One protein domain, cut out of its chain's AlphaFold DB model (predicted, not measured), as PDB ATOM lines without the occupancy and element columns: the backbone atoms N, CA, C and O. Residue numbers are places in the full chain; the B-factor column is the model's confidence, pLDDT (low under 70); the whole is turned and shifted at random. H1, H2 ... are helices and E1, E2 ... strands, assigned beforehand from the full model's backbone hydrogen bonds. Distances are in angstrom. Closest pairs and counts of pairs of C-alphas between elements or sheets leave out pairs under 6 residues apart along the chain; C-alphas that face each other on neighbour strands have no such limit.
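AT A GLANCE: This is residues 133 to 211 of the 211 residues of an uncharacterized protein of Bacteroidetes bacterium ADurb.Bin028 (UniProt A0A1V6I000). Two small antiparallel sheets of three short strands sit end to end, E3 of one running on into E4 of the other, and a single long helix, H1, lies over the sheet E2 E3 E6, across its strands. A tiny helix, H2, follows at the end of H1 and only grazes the sheet E1 E4 E5, while a long stretch without named elements, residues 172 to 185, leads from E6 back to the start of H1. The printed part has 79 residues, with six named strands followed by two named helices, and the sheet orders are E1 - E4 - E5 and E2 - E3 - E6. The class is mixed, helices and strands; the whole is compact, with a radius of gyration of the C-alphas of 12.3 A, and its outline is elongated, 38 by 22 by 18 A.

IN THESE COORDINATES: Find C-alpha 135 at (379.188, 211.861, 489.761), where E1 begins, residues 135 to 137. Next come E2, residues 141 to 143, and E3, residues 146 to 149, 9.7 A long. E4 covers residues 152 to 155 over 9.5 A, E5 residues 162 to 165 over 9.9 A, and E6 residues 169 to 171. Look then for C-alpha 186 at (372.889, 231.808, 505.191): from there H1 runs 26.0 A to residue 203. H2, residues 207 to 210, ends with C-alpha 210 at (385.001, 227.686, 485.508).

HOW THE PARTS SIT: Start at E1, the antiparallel neighbour of E4, where N 136 and O 153 are 2.9 A apart, within hydrogen-bond range. E4 and E5 form a hairpin, with N 154 and O 163 at 2.8 A. E2 and E3 form the other hairpin, with N 148 and O 141 at 2.8 A. E3 and E6 are antiparallel neighbours, with N 171 and O 147 within hydrogen-bond range at 2.9 A. E3 runs on into E4 across a break of 2 residues, at 67 degrees. H1 is on the sheet E2 E3 E6 at a height over the sheet of 7.8 A, and on the local plane it runs across the strands, at 86 degrees to E6. The closest C-alphas of E6 and H1 are those of Ile 169 and Thr 195, 4.8 A apart. H1 and H2 touch only at the corner, H1 with residues 200 to 202 alone; the closest C-alphas, of Ala 201 and Asn 207, are 4.6 A apart. In H1 every O i to N i+4 pair is within hydrogen-bond range; H2 is too short for such a pair.

THE WHOLE: The two C-alphas farthest apart are those of Asn 160 and Arg 184, 39.1 A. The printed part has no cut and ends at residue 211, the chain's last. The link from E6 to H1, 14 residues, is long. Look for pLDDT under 70 at residues 156 to 161 and 205 to 211; the mean of the printed part is 86.4.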
ATOM      1  N   THR A 133     376.987 207.191 487.775       87.75
ATOM      2  CA  THR A 133     378.006 207.088 486.714       87.75
ATOM      3  C   THR A 133     378.640 208.437 486.339       87.75
ATOM      4  O   THR A 133     379.828 208.490 486.036       87.75
ATOM      5  N   VAL A 134     377.880 209.526 486.413       89.50
ATOM      6  CA  VAL A 134     378.236 210.930 486.157       89.50
ATOM      7  C   VAL A 134     378.985 211.560 487.325       89.50
ATOM      8  O   VAL A 134     379.952 212.280 487.105       89.50
ATOM      9  N   PHE A 135     378.574 211.288 488.561       91.94
ATOM     10  CA  PHE A 135     379.188 211.861 489.761       91.94
ATOM     11  C   PHE A 135     379.818 210.802 490.651       91.94
ATOM     12  O   PHE A 135     379.401 209.645 490.682       91.94
ATOM     13  N   SER A 136     380.813 211.230 491.415       92.44
ATOM     14  CA  SER A 136     381.301 210.490 492.567       92.44
ATOM     15  C   SER A 136     381.673 211.437 493.701       92.44
ATOM     16  O   SER A 136     382.148 212.549 493.470       92.44
ATOM     17  N   TYR A 137     381.464 210.973 494.924       92.94
ATOM     18  CA  TYR A 137     381.578 211.758 496.144       92.94
ATOM     19  C   TYR A 137     382.556 211.086 497.097       92.94
ATOM     20  O   TYR A 137     382.468 209.883 497.342       92.94
ATOM     21  N   LYS A 138     383.496 211.844 497.665       88.44
ATOM     22  CA  LYS A 138     384.404 211.280 498.676       88.44
ATOM     23  C   LYS A 138     383.744 211.149 500.041       88.44
ATOM     24  O   LYS A 138     384.015 210.184 500.752       88.44
ATOM     25  N   TYR A 139     382.894 212.113 500.377       86.94
ATOM     26  CA  TYR A 139     382.285 212.252 501.691       86.94
ATOM     27  C   TYR A 139     380.847 212.732 501.544       86.94
ATOM     28  O   TYR A 139     380.560 213.572 500.692       86.94
ATOM     29  N   LEU A 140     379.975 212.228 502.409       90.25
ATOM     30  CA  LEU A 140     378.601 212.685 502.533       90.25
ATOM     31  C   LEU A 140     378.284 212.945 504.000       90.25
ATOM     32  O   LEU A 140     378.557 212.098 504.855       90.25
ATOM     33  N   TYR A 141     377.675 214.093 504.257       88.38
ATOM     34  CA  TYR A 141     377.247 214.558 505.569       88.38
ATOM     35  C   TYR A 141     375.726 214.719 505.548       88.38
ATOM     36  O   TYR A 141     375.167 215.083 504.515       88.38
ATOM     37  N   ASN A 142     375.053 214.479 506.673       87.00
ATOM     38  CA  ASN A 142     373.660 214.893 506.832       87.00
ATOM     39  C   ASN A 142     373.597 216.105 507.761       87.00
ATOM     40  O   ASN A 142     374.160 216.064 508.854       87.00
ATOM     41  N   MET A 143     372.928 217.166 507.320       86.12
ATOM     42  CA  MET A 143     372.688 218.364 508.122       86.12
ATOM     43  C   MET A 143     371.243 218.799 507.920       86.12
ATOM     44  O   MET A 143     370.858 219.159 506.810       86.12
ATOM     45  N   ASP A 144     370.440 218.710 508.980       84.06
ATOM     46  CA  ASP A 144     369.026 219.099 508.997       84.06
ATOM     47  C   ASP A 144     368.195 218.544 507.823       84.06
ATOM     48  O   ASP A 144     367.336 219.230 507.270       84.06
ATOM     49  N   GLY A 145     368.458 217.288 507.442       85.00
ATOM     50  CA  GLY A 145     367.765 216.598 506.348       85.00
ATOM     51  C   GLY A 145     368.392 216.781 504.962       85.00
ATOM     52  O   GLY A 145     367.989 216.080 504.036       85.00
ATOM     53  N   LEU A 146     369.400 217.644 504.813       91.06
ATOM     54  CA  LEU A 146     370.175 217.794 503.580       91.06
ATOM     55  C   LEU A 146     371.322 216.789 503.534       91.06
ATOM     56  O   LEU A 146     371.975 216.540 504.550       91.06
ATOM     57  N   PHE A 147     371.609 216.254 502.348       92.88
ATOM     58  CA  PHE A 147     372.771 215.400 502.117       92.88
ATOM     59  C   PHE A 147     373.851 216.218 501.423       92.88
ATOM     60  O   PHE A 147     373.765 216.521 500.236       92.88
ATOM     61  N   LEU A 148     374.865 216.604 502.188       93.75
ATOM     62  CA  LEU A 148     375.872 217.563 501.767       93.75
ATOM     63  C   LEU A 148     377.170 216.871 501.383       93.75
ATOM     64  O   LEU A 148     377.643 215.984 502.094       93.75
ATOM     65  N   THR A 149     377.790 217.331 500.304       93.81
ATOM     66  CA  THR A 149     379.133 216.904 499.902       93.81
ATOM     67  C   THR A 149     380.004 218.120 499.583       93.81
ATOM     68  O   THR A 149     379.583 218.975 498.803       93.81
ATOM     69  N   PRO A 150     381.210 218.232 500.172       91.88
ATOM     70  CA  PRO A 150     382.145 219.325 499.910       91.88
ATOM     71  C   PRO A 150     382.975 219.119 498.636       91.88
ATOM     72  O   PRO A 150     383.608 220.058 498.163       91.88
ATOM     73  N   GLU A 151     383.007 217.893 498.106       91.25
ATOM     74  CA  GLU A 151     383.817 217.527 496.947       91.25
ATOM     75  C   GLU A 151     383.002 216.642 496.000       91.25
ATOM     76  O   GLU A 151     382.643 215.506 496.329       91.25
ATOM     77  N   THR A 152     382.733 217.166 494.805       92.50
ATOM     78  CA  THR A 152     382.020 216.448 493.743       92.50
ATOM     79  C   THR A 152     382.949 216.210 492.569       92.50
ATOM     80  O   THR A 152     383.373 217.150 491.900       92.50
ATOM     81  N   VAL A 153     383.245 214.945 492.291       90.88
ATOM     82  CA  VAL A 153     383.992 214.538 491.101       90.88
ATOM     83  C   VAL A 153     382.996 214.285 489.972       90.88
ATOM     84  O   VAL A 153     382.108 213.443 490.099       90.88
ATOM     85  N   ILE A 154     383.155 215.004 488.866       89.62
ATOM     86  CA  ILE A 154     382.345 214.901 487.654       89.62
ATOM     87  C   ILE A 154     383.106 214.020 486.661       89.62
ATOM     88  O   ILE A 154     384.157 214.404 486.141       89.62
ATOM     89  N   ASN A 155     382.579 212.831 486.398       80.75
ATOM     90  CA  ASN A 155     383.150 211.859 485.476       80.75
ATOM     91  C   ASN A 155     382.691 212.192 484.048       80.75
ATOM     92  O   ASN A 155     381.545 211.931 483.677       80.75
ATOM     93  N   ALA A 156     383.564 212.784 483.226       64.56
ATOM     94  CA  ALA A 156     383.226 213.044 481.829       64.56
ATOM     95  C   ALA A 156     383.223 211.730 481.036       64.56
ATOM     96  O   ALA A 156     384.261 211.090 480.873       64.56
ATOM     97  N   THR A 157     382.067 211.363 480.482       54.62
ATOM     98  CA  THR A 157     381.861 210.107 479.738       54.62
ATOM     99  C   THR A 157     382.723 209.970 478.477       54.62
ATOM    100  O   THR A 157     382.932 208.857 478.014       54.62
ATOM    101  N   ASN A 158     383.265 211.074 477.943       46.56
ATOM    102  CA  ASN A 158     383.887 211.101 476.614       46.56
ATOM    103  C   ASN A 158     385.342 211.616 476.559       46.56
ATOM    104  O   ASN A 158     385.866 211.755 475.457       46.56
ATOM    105  N   GLN A 159     386.002 211.959 477.677       45.84
ATOM    106  CA  GLN A 159     387.301 212.670 477.613       45.84
ATOM    107  C   GLN A 159     388.429 212.149 478.518       45.84
ATOM    108  O   GLN A 159     389.480 212.784 478.555       45.84
ATOM    109  N   ASN A 160     388.271 211.029 479.237       53.38
ATOM    110  CA  ASN A 160     389.271 210.556 480.218       53.38
ATOM    111  C   ASN A 160     389.734 211.657 481.202       53.38
ATOM    112  O   ASN A 160     390.855 211.630 481.707       53.38
ATOM    113  N   ARG A 161     388.882 212.656 481.451       64.75
ATOM    114  CA  ARG A 161     389.141 213.776 482.355       64.75
ATOM    115  C   ARG A 161     387.997 213.847 483.348       64.75
ATOM    116  O   ARG A 161     386.848 214.012 482.948       64.75
ATOM    117  N   SER A 162     388.316 213.699 484.624       77.31
ATOM    118  CA  SER A 162     387.421 214.078 485.707       77.31
ATOM    119  C   SER A 162     387.688 215.532 486.090       77.31
ATOM    120  O   SER A 162     388.826 215.999 486.031       77.31
ATOM    121  N   ILE A 163     386.629 216.253 486.446       86.19
ATOM    122  CA  ILE A 163     386.719 217.603 487.014       86.19
ATOM    123  C   ILE A 163     386.228 217.511 488.451       86.19
ATOM    124  O   ILE A 163     385.203 216.879 488.704       86.19
ATOM    125  N   THR A 164     386.942 218.129 489.386       88.31
ATOM    126  CA  THR A 164     386.538 218.149 490.791       88.31
ATOM    127  C   THR A 164     386.021 219.527 491.165       88.31
ATOM    128  O   THR A 164     386.746 220.510 491.069       88.31
ATOM    129  N   TYR A 165     384.780 219.581 491.639       91.38
ATOM    130  CA  TYR A 165     384.154 220.781 492.175       91.38
ATOM    131  C   TYR A 165     384.275 220.805 493.702       91.38
ATOM    132  O   TYR A 165     383.735 219.932 494.386       91.38
ATOM    133  N   PHE A 166     384.976 221.812 494.229       91.50
ATOM    134  CA  PHE A 166     385.308 221.961 495.654       91.50
ATOM    135  C   PHE A 166     384.376 222.926 496.401       91.50
ATOM    136  O   PHE A 166     384.822 223.713 497.238       91.50
ATOM    137  N   LYS A 167     383.080 222.912 496.079       93.94
ATOM    138  CA  LYS A 167     382.076 223.652 496.852       93.94
ATOM    139  C   LYS A 167     381.029 222.706 497.416       93.94
ATOM    140  O   LYS A 167     380.663 221.724 496.775       93.94
ATOM    141  N   VAL A 168     380.537 223.042 498.608       94.94
ATOM    142  CA  VAL A 168     379.495 222.266 499.282       94.94
ATOM    143  C   VAL A 168     378.193 222.382 498.504       94.94
ATOM    144  O   VAL A 168     377.693 223.491 498.302       94.94
ATOM    145  N   ILE A 169     377.653 221.236 498.100       96.50
ATOM    146  CA  ILE A 169     376.359 221.114 497.426       96.50
ATOM    147  C   ILE A 169     375.442 220.166 498.195       96.50
ATOM    148  O   ILE A 169     375.921 219.313 498.946       96.50
ATOM    149  N   ASN A 170     374.138 220.293 497.964       96.69
ATOM    150  CA  ASN A 170     373.149 219.306 498.380       96.69
ATOM    151  C   ASN A 170     372.925 218.281 497.259       96.69
ATOM    152  O   ASN A 170     372.910 218.642 496.080       96.69
ATOM    153  N   ILE A 171     372.725 217.017 497.624       95.94
ATOM    154  CA  ILE A 171     372.369 215.936 496.702       95.94
ATOM    155  C   ILE A 171     371.126 215.190 497.192       95.94
ATOM    156  O   ILE A 171     370.822 215.164 498.381       95.94
ATOM    157  N   ASN A 172     370.420 214.530 496.279       94.38
ATOM    158  CA  ASN A 172     369.364 213.586 496.636       94.38
ATOM    159  C   ASN A 172     369.914 212.163 496.844       94.38
ATOM    160  O   ASN A 172     371.073 211.861 496.557       94.38
ATOM    161  N   LEU A 173     369.047 211.249 497.288       90.75
ATOM    162  CA  LEU A 173     369.393 209.839 497.526       90.75
ATOM    163  C   LEU A 173     369.739 209.041 496.253       90.75
ATOM    164  O   LEU A 173     370.263 207.935 496.358       90.75
ATOM    165  N   ASN A 174     369.493 209.600 495.065       93.19
ATOM    166  CA  ASN A 174     369.944 209.036 493.789       93.19
ATOM    167  C   ASN A 174     371.332 209.558 493.374       93.19
ATOM    168  O   ASN A 174     371.832 209.200 492.306       93.19
ATOM    169  N   GLY A 175     371.957 210.420 494.184       93.31
ATOM    170  CA  GLY A 175     373.272 210.977 493.894       93.31
ATOM    171  C   GLY A 175     373.280 212.065 492.834       93.31
ATOM    172  O   GLY A 175     374.268 212.182 492.118       93.31
ATOM    173  N   TYR A 176     372.189 212.813 492.675       95.19
ATOM    174  CA  TYR A 176     372.162 214.000 491.820       95.19
ATOM    175  C   TYR A 176     372.155 215.268 492.678       95.19
ATOM    176  O   TYR A 176     371.459 215.271 493.697       95.19
ATOM    177  N   PRO A 177     372.867 216.342 492.276       95.69
ATOM    178  CA  PRO A 177     372.719 217.655 492.898       95.69
ATOM    179  C   PRO A 177     371.245 218.074 492.933       95.69
ATOM    180  O   PRO A 177     370.549 217.941 491.924       95.69
ATOM    181  N   ASP A 178     370.772 218.547 494.086       96.19
ATOM    182  CA  ASP A 178     369.345 218.756 494.337       96.19
ATOM    183  C   ASP A 178     369.052 220.114 494.985       96.19
ATOM    184  O   ASP A 178     369.620 220.473 496.019       96.19
ATOM    185  N   LEU A 179     368.127 220.852 494.371       96.00
ATOM    186  CA  LEU A 179     367.644 222.162 494.813       96.00
ATOM    187  C   LEU A 179     366.281 222.083 495.511       96.00
ATOM    188  O   LEU A 179     365.687 223.118 495.800       96.00
ATOM    189  N   ASN A 180     365.757 220.884 495.774       93.94
ATOM    190  CA  ASN A 180     364.449 220.697 496.398       93.94
ATOM    191  C   ASN A 180     364.468 220.944 497.921       93.94
ATOM    192  O   ASN A 180     364.081 220.091 498.719       93.94
ATOM    193  N   PHE A 181     364.941 222.121 498.329       93.69
ATOM    194  CA  PHE A 181     364.878 222.635 499.694       93.69
ATOM    195  C   PHE A 181     364.803 224.167 499.676       93.69
ATOM    196  O   PHE A 181     365.247 224.816 498.729       93.69
ATOM    197  N   ILE A 182     364.245 224.755 500.735       93.94
ATOM    198  CA  ILE A 182     364.176 226.210 500.906       93.94
ATOM    199  C   ILE A 182     365.228 226.607 501.946       93.94
ATOM    200  O   ILE A 182     365.111 226.156 503.087       93.94
ATOM    201  N   PRO A 183     366.235 227.431 501.597       95.31
ATOM    202  CA  PRO A 183     367.238 227.886 502.554       95.31
ATOM    203  C   PRO A 183     366.627 228.669 503.719       95.31
ATOM    204  O   PRO A 183     365.905 229.645 503.517       95.31
ATOM    205  N   ARG A 184     366.964 228.273 504.944       94.62
ATOM    206  CA  ARG A 184     366.505 228.883 506.204       94.62
ATOM    207  C   ARG A 184     367.576 229.752 506.852       94.62
ATOM    208  O   ARG A 184     367.254 230.684 507.582       94.62
ATOM    209  N   ILE A 185     368.842 229.446 506.578       93.31
ATOM    210  CA  ILE A 185     370.026 230.126 507.113       93.31
ATOM    211  C   ILE A 185     371.016 230.443 505.988       93.31
ATOM    212  O   ILE A 185     370.940 229.874 504.899       93.31
ATOM    213  N   ASP A 186     371.964 231.347 506.235       94.06
ATOM    214  CA  ASP A 186     372.889 231.808 505.191       94.06
ATOM    215  C   ASP A 186     373.796 230.691 504.654       94.06
ATOM    216  O   ASP A 186     374.059 230.644 503.455       94.06
ATOM    217  N   SER A 187     374.204 229.728 505.488       92.56
ATOM    218  CA  SER A 187     374.955 228.554 505.018       92.56
ATOM    219  C   SER A 187     374.161 227.712 504.012       92.56
ATOM    220  O   SER A 187     374.714 227.283 503.002       92.56
ATOM    221  N   GLU A 188     372.857 227.528 504.232       95.44
ATOM    222  CA  GLU A 188     371.965 226.841 503.293       95.44
ATOM    223  C   GLU A 188     371.787 227.632 501.988       95.44
ATOM    224  O   GLU A 188     371.682 227.021 500.925       95.44
ATOM    225  N   LYS A 189     371.820 228.975 502.031       96.56
ATOM    226  CA  LYS A 189     371.793 229.809 500.813       96.56
ATOM    227  C   LYS A 189     373.039 229.574 499.965       96.56
ATOM    228  O   LYS A 189     372.912 229.321 498.772       96.56
ATOM    229  N   PHE A 190     374.223 229.549 500.582       95.94
ATOM    230  CA  PHE A 190     375.464 229.225 499.869       95.94
ATOM    231  C   PHE A 190     375.428 227.820 499.256       95.94
ATOM    232  O   PHE A 190     375.857 227.633 498.119       95.94
ATOM    233  N   ILE A 191     374.896 226.828 499.977       96.69
ATOM    234  CA  ILE A 191     374.727 225.462 499.454       96.69
ATOM    235  C   ILE A 191     373.798 225.465 498.236       96.69
ATOM    236  O   ILE A 191     374.115 224.837 497.223       96.69
ATOM    237  N   TYR A 192     372.678 226.185 498.308       97.56
ATOM    238  CA  TYR A 192     371.728 226.313 497.203       97.56
ATOM    239  C   TYR A 192     372.385 226.957 495.975       97.56
ATOM    240  O   TYR A 192     372.321 226.406 494.877       97.56
ATOM    241  N   GLU A 193     373.087 228.077 496.157       97.38
ATOM    242  CA  GLU A 193     373.799 228.787 495.087       97.38
ATOM    243  C   GLU A 193     374.879 227.917 494.432       97.38
ATOM    244  O   GLU A 193     374.943 227.831 493.204       97.38
ATOM    245  N   ASN A 194     375.690 227.211 495.227       96.62
ATOM    246  CA  ASN A 194     376.713 226.292 494.715       96.62
ATOM    247  C   ASN A 194     376.094 225.134 493.925       96.62
ATOM    248  O   ASN A 194     376.585 224.766 492.855       96.62
ATOM    249  N   THR A 195     375.001 224.567 494.439       97.12
ATOM    250  CA  THR A 195     374.269 223.479 493.777       97.12
ATOM    251  C   THR A 195     373.681 223.964 492.448       97.12
ATOM    252  O   THR A 195     373.824 223.292 491.425       97.12
ATOM    253  N   SER A 196     373.091 225.163 492.431       96.25
ATOM    254  CA  SER A 196     372.530 225.788 491.228       96.25
ATOM    255  C   SER A 196     373.608 226.072 490.187       96.25
ATOM    256  O   SER A 196     373.451 225.700 489.024       96.25
ATOM    257  N   PHE A 197     374.738 226.650 490.605       94.56
ATOM    258  CA  PHE A 197     375.872 226.921 489.723       94.56
ATOM    259  C   PHE A 197     376.389 225.646 489.054       94.56
ATOM    260  O   PHE A 197     376.598 225.631 487.842       94.56
ATOM    261  N   LEU A 198     376.564 224.559 489.815       93.19
ATOM    262  CA  LEU A 198     377.002 223.279 489.256       93.19
ATOM    263  C   LEU A 198     376.009 222.757 488.206       93.19
ATOM    264  O   LEU A 198     376.417 222.367 487.110       93.19
ATOM    265  N   LEU A 199     374.709 222.778 488.513       92.62
ATOM    266  CA  LEU A 199     373.661 222.334 487.589       92.62
ATOM    267  C   LEU A 199     373.627 223.170 486.301       92.62
ATOM    268  O   LEU A 199     373.476 222.618 485.207       92.62
ATOM    269  N   GLU A 200     373.794 224.487 486.398       91.69
ATOM    270  CA  GLU A 200     373.917 225.370 485.233       91.69
ATOM    271  C   GLU A 200     375.193 225.098 484.440       91.69
ATOM    272  O   GLU A 200     375.163 225.053 483.206       91.69
ATOM    273  N   ALA A 201     376.310 224.873 485.131       87.88
ATOM    274  CA  ALA A 201     377.581 224.595 484.493       87.88
ATOM    275  C   ALA A 201     377.549 223.294 483.692       87.88
ATOM    276  O   ALA A 201     378.068 223.234 482.579       87.88
ATOM    277  N   MET A 202     376.849 222.278 484.187       85.75
ATOM    278  CA  MET A 202     376.650 221.030 483.452       85.75
ATOM    279  C   MET A 202     375.777 221.179 482.206       85.75
ATOM    280  O   MET A 202     376.006 220.478 481.220       85.75
ATOM    281  N   LYS A 203     374.805 222.099 482.215       85.19
ATOM    282  CA  LYS A 203     374.014 222.432 481.017       85.19
ATOM    283  C   LYS A 203     374.852 223.203 479.992       85.19
ATOM    284  O   LYS A 203     374.720 222.981 478.790       85.19
ATOM    285  N   ASN A 204     375.745 224.071 480.463       78.56
ATOM    286  CA  ASN A 204     376.530 224.981 479.636       78.56
ATOM    287  C   ASN A 204     378.012 224.588 479.615       78.56
ATOM    288  O   ASN A 204     378.780 225.014 480.469       78.56
ATOM    289  N   LYS A 205     378.471 223.882 478.569       67.56
ATOM    290  CA  LYS A 205     379.883 223.445 478.429       67.56
ATOM    291  C   LYS A 205     380.942 224.545 478.651       67.56
ATOM    292  O   LYS A 205     382.057 224.219 479.041       67.56
ATOM    293  N   LYS A 206     380.620 225.827 478.417       60.28
ATOM    294  CA  LYS A 206     381.507 226.973 478.714       60.28
ATOM    295  C   LYS A 206     381.780 227.147 480.214       60.28
ATOM    296  O   LYS A 206     382.896 227.474 480.593       60.28
ATOM    297  N   ASN A 207     380.788 226.889 481.055       61.66
ATOM    298  CA  ASN A 207     380.871 227.068 482.502       61.66
ATOM    299  C   ASN A 207     381.593 225.894 483.186       61.66
ATOM    300  O   ASN A 207     382.134 226.078 484.266       61.66
ATOM    301  N   LEU A 208     381.696 224.719 482.542       65.12
ATOM    302  CA  LEU A 208     382.557 223.621 483.018       65.12
ATOM    303  C   LEU A 208     384.045 224.009 483.074       65.12
ATOM    304  O   LEU A 208     384.794 223.381 483.805       65.12
ATOM    305  N   GLN A 209     384.479 225.025 482.314       61.50
ATOM    306  CA  GLN A 209     385.847 225.564 482.390       61.50
ATOM    307  C   GLN A 209     386.070 226.462 483.619       61.50
ATOM    308  O   GLN A 209     387.203 226.839 483.895       61.50
ATOM    309  N   GLN A 210     384.991 226.849 484.304       59.88
ATOM    310  CA  GLN A 210     385.001 227.686 485.508       59.88
ATOM    311  C   GLN A 210     384.815 226.857 486.791       59.88
ATOM    312  O   GLN A 210     384.769 227.428 487.881       59.88
ATOM    313  N   ILE A 211     384.660 225.534 486.643       66.81
ATOM    314  CA  ILE A 211     384.698 224.535 487.718       66.81
ATOM    315  C   ILE A 211     386.158 224.164 487.958       66.81
ATOM    316  O   ILE A 211     386.560 224.198 489.140       66.81
TER     317      ILE A 211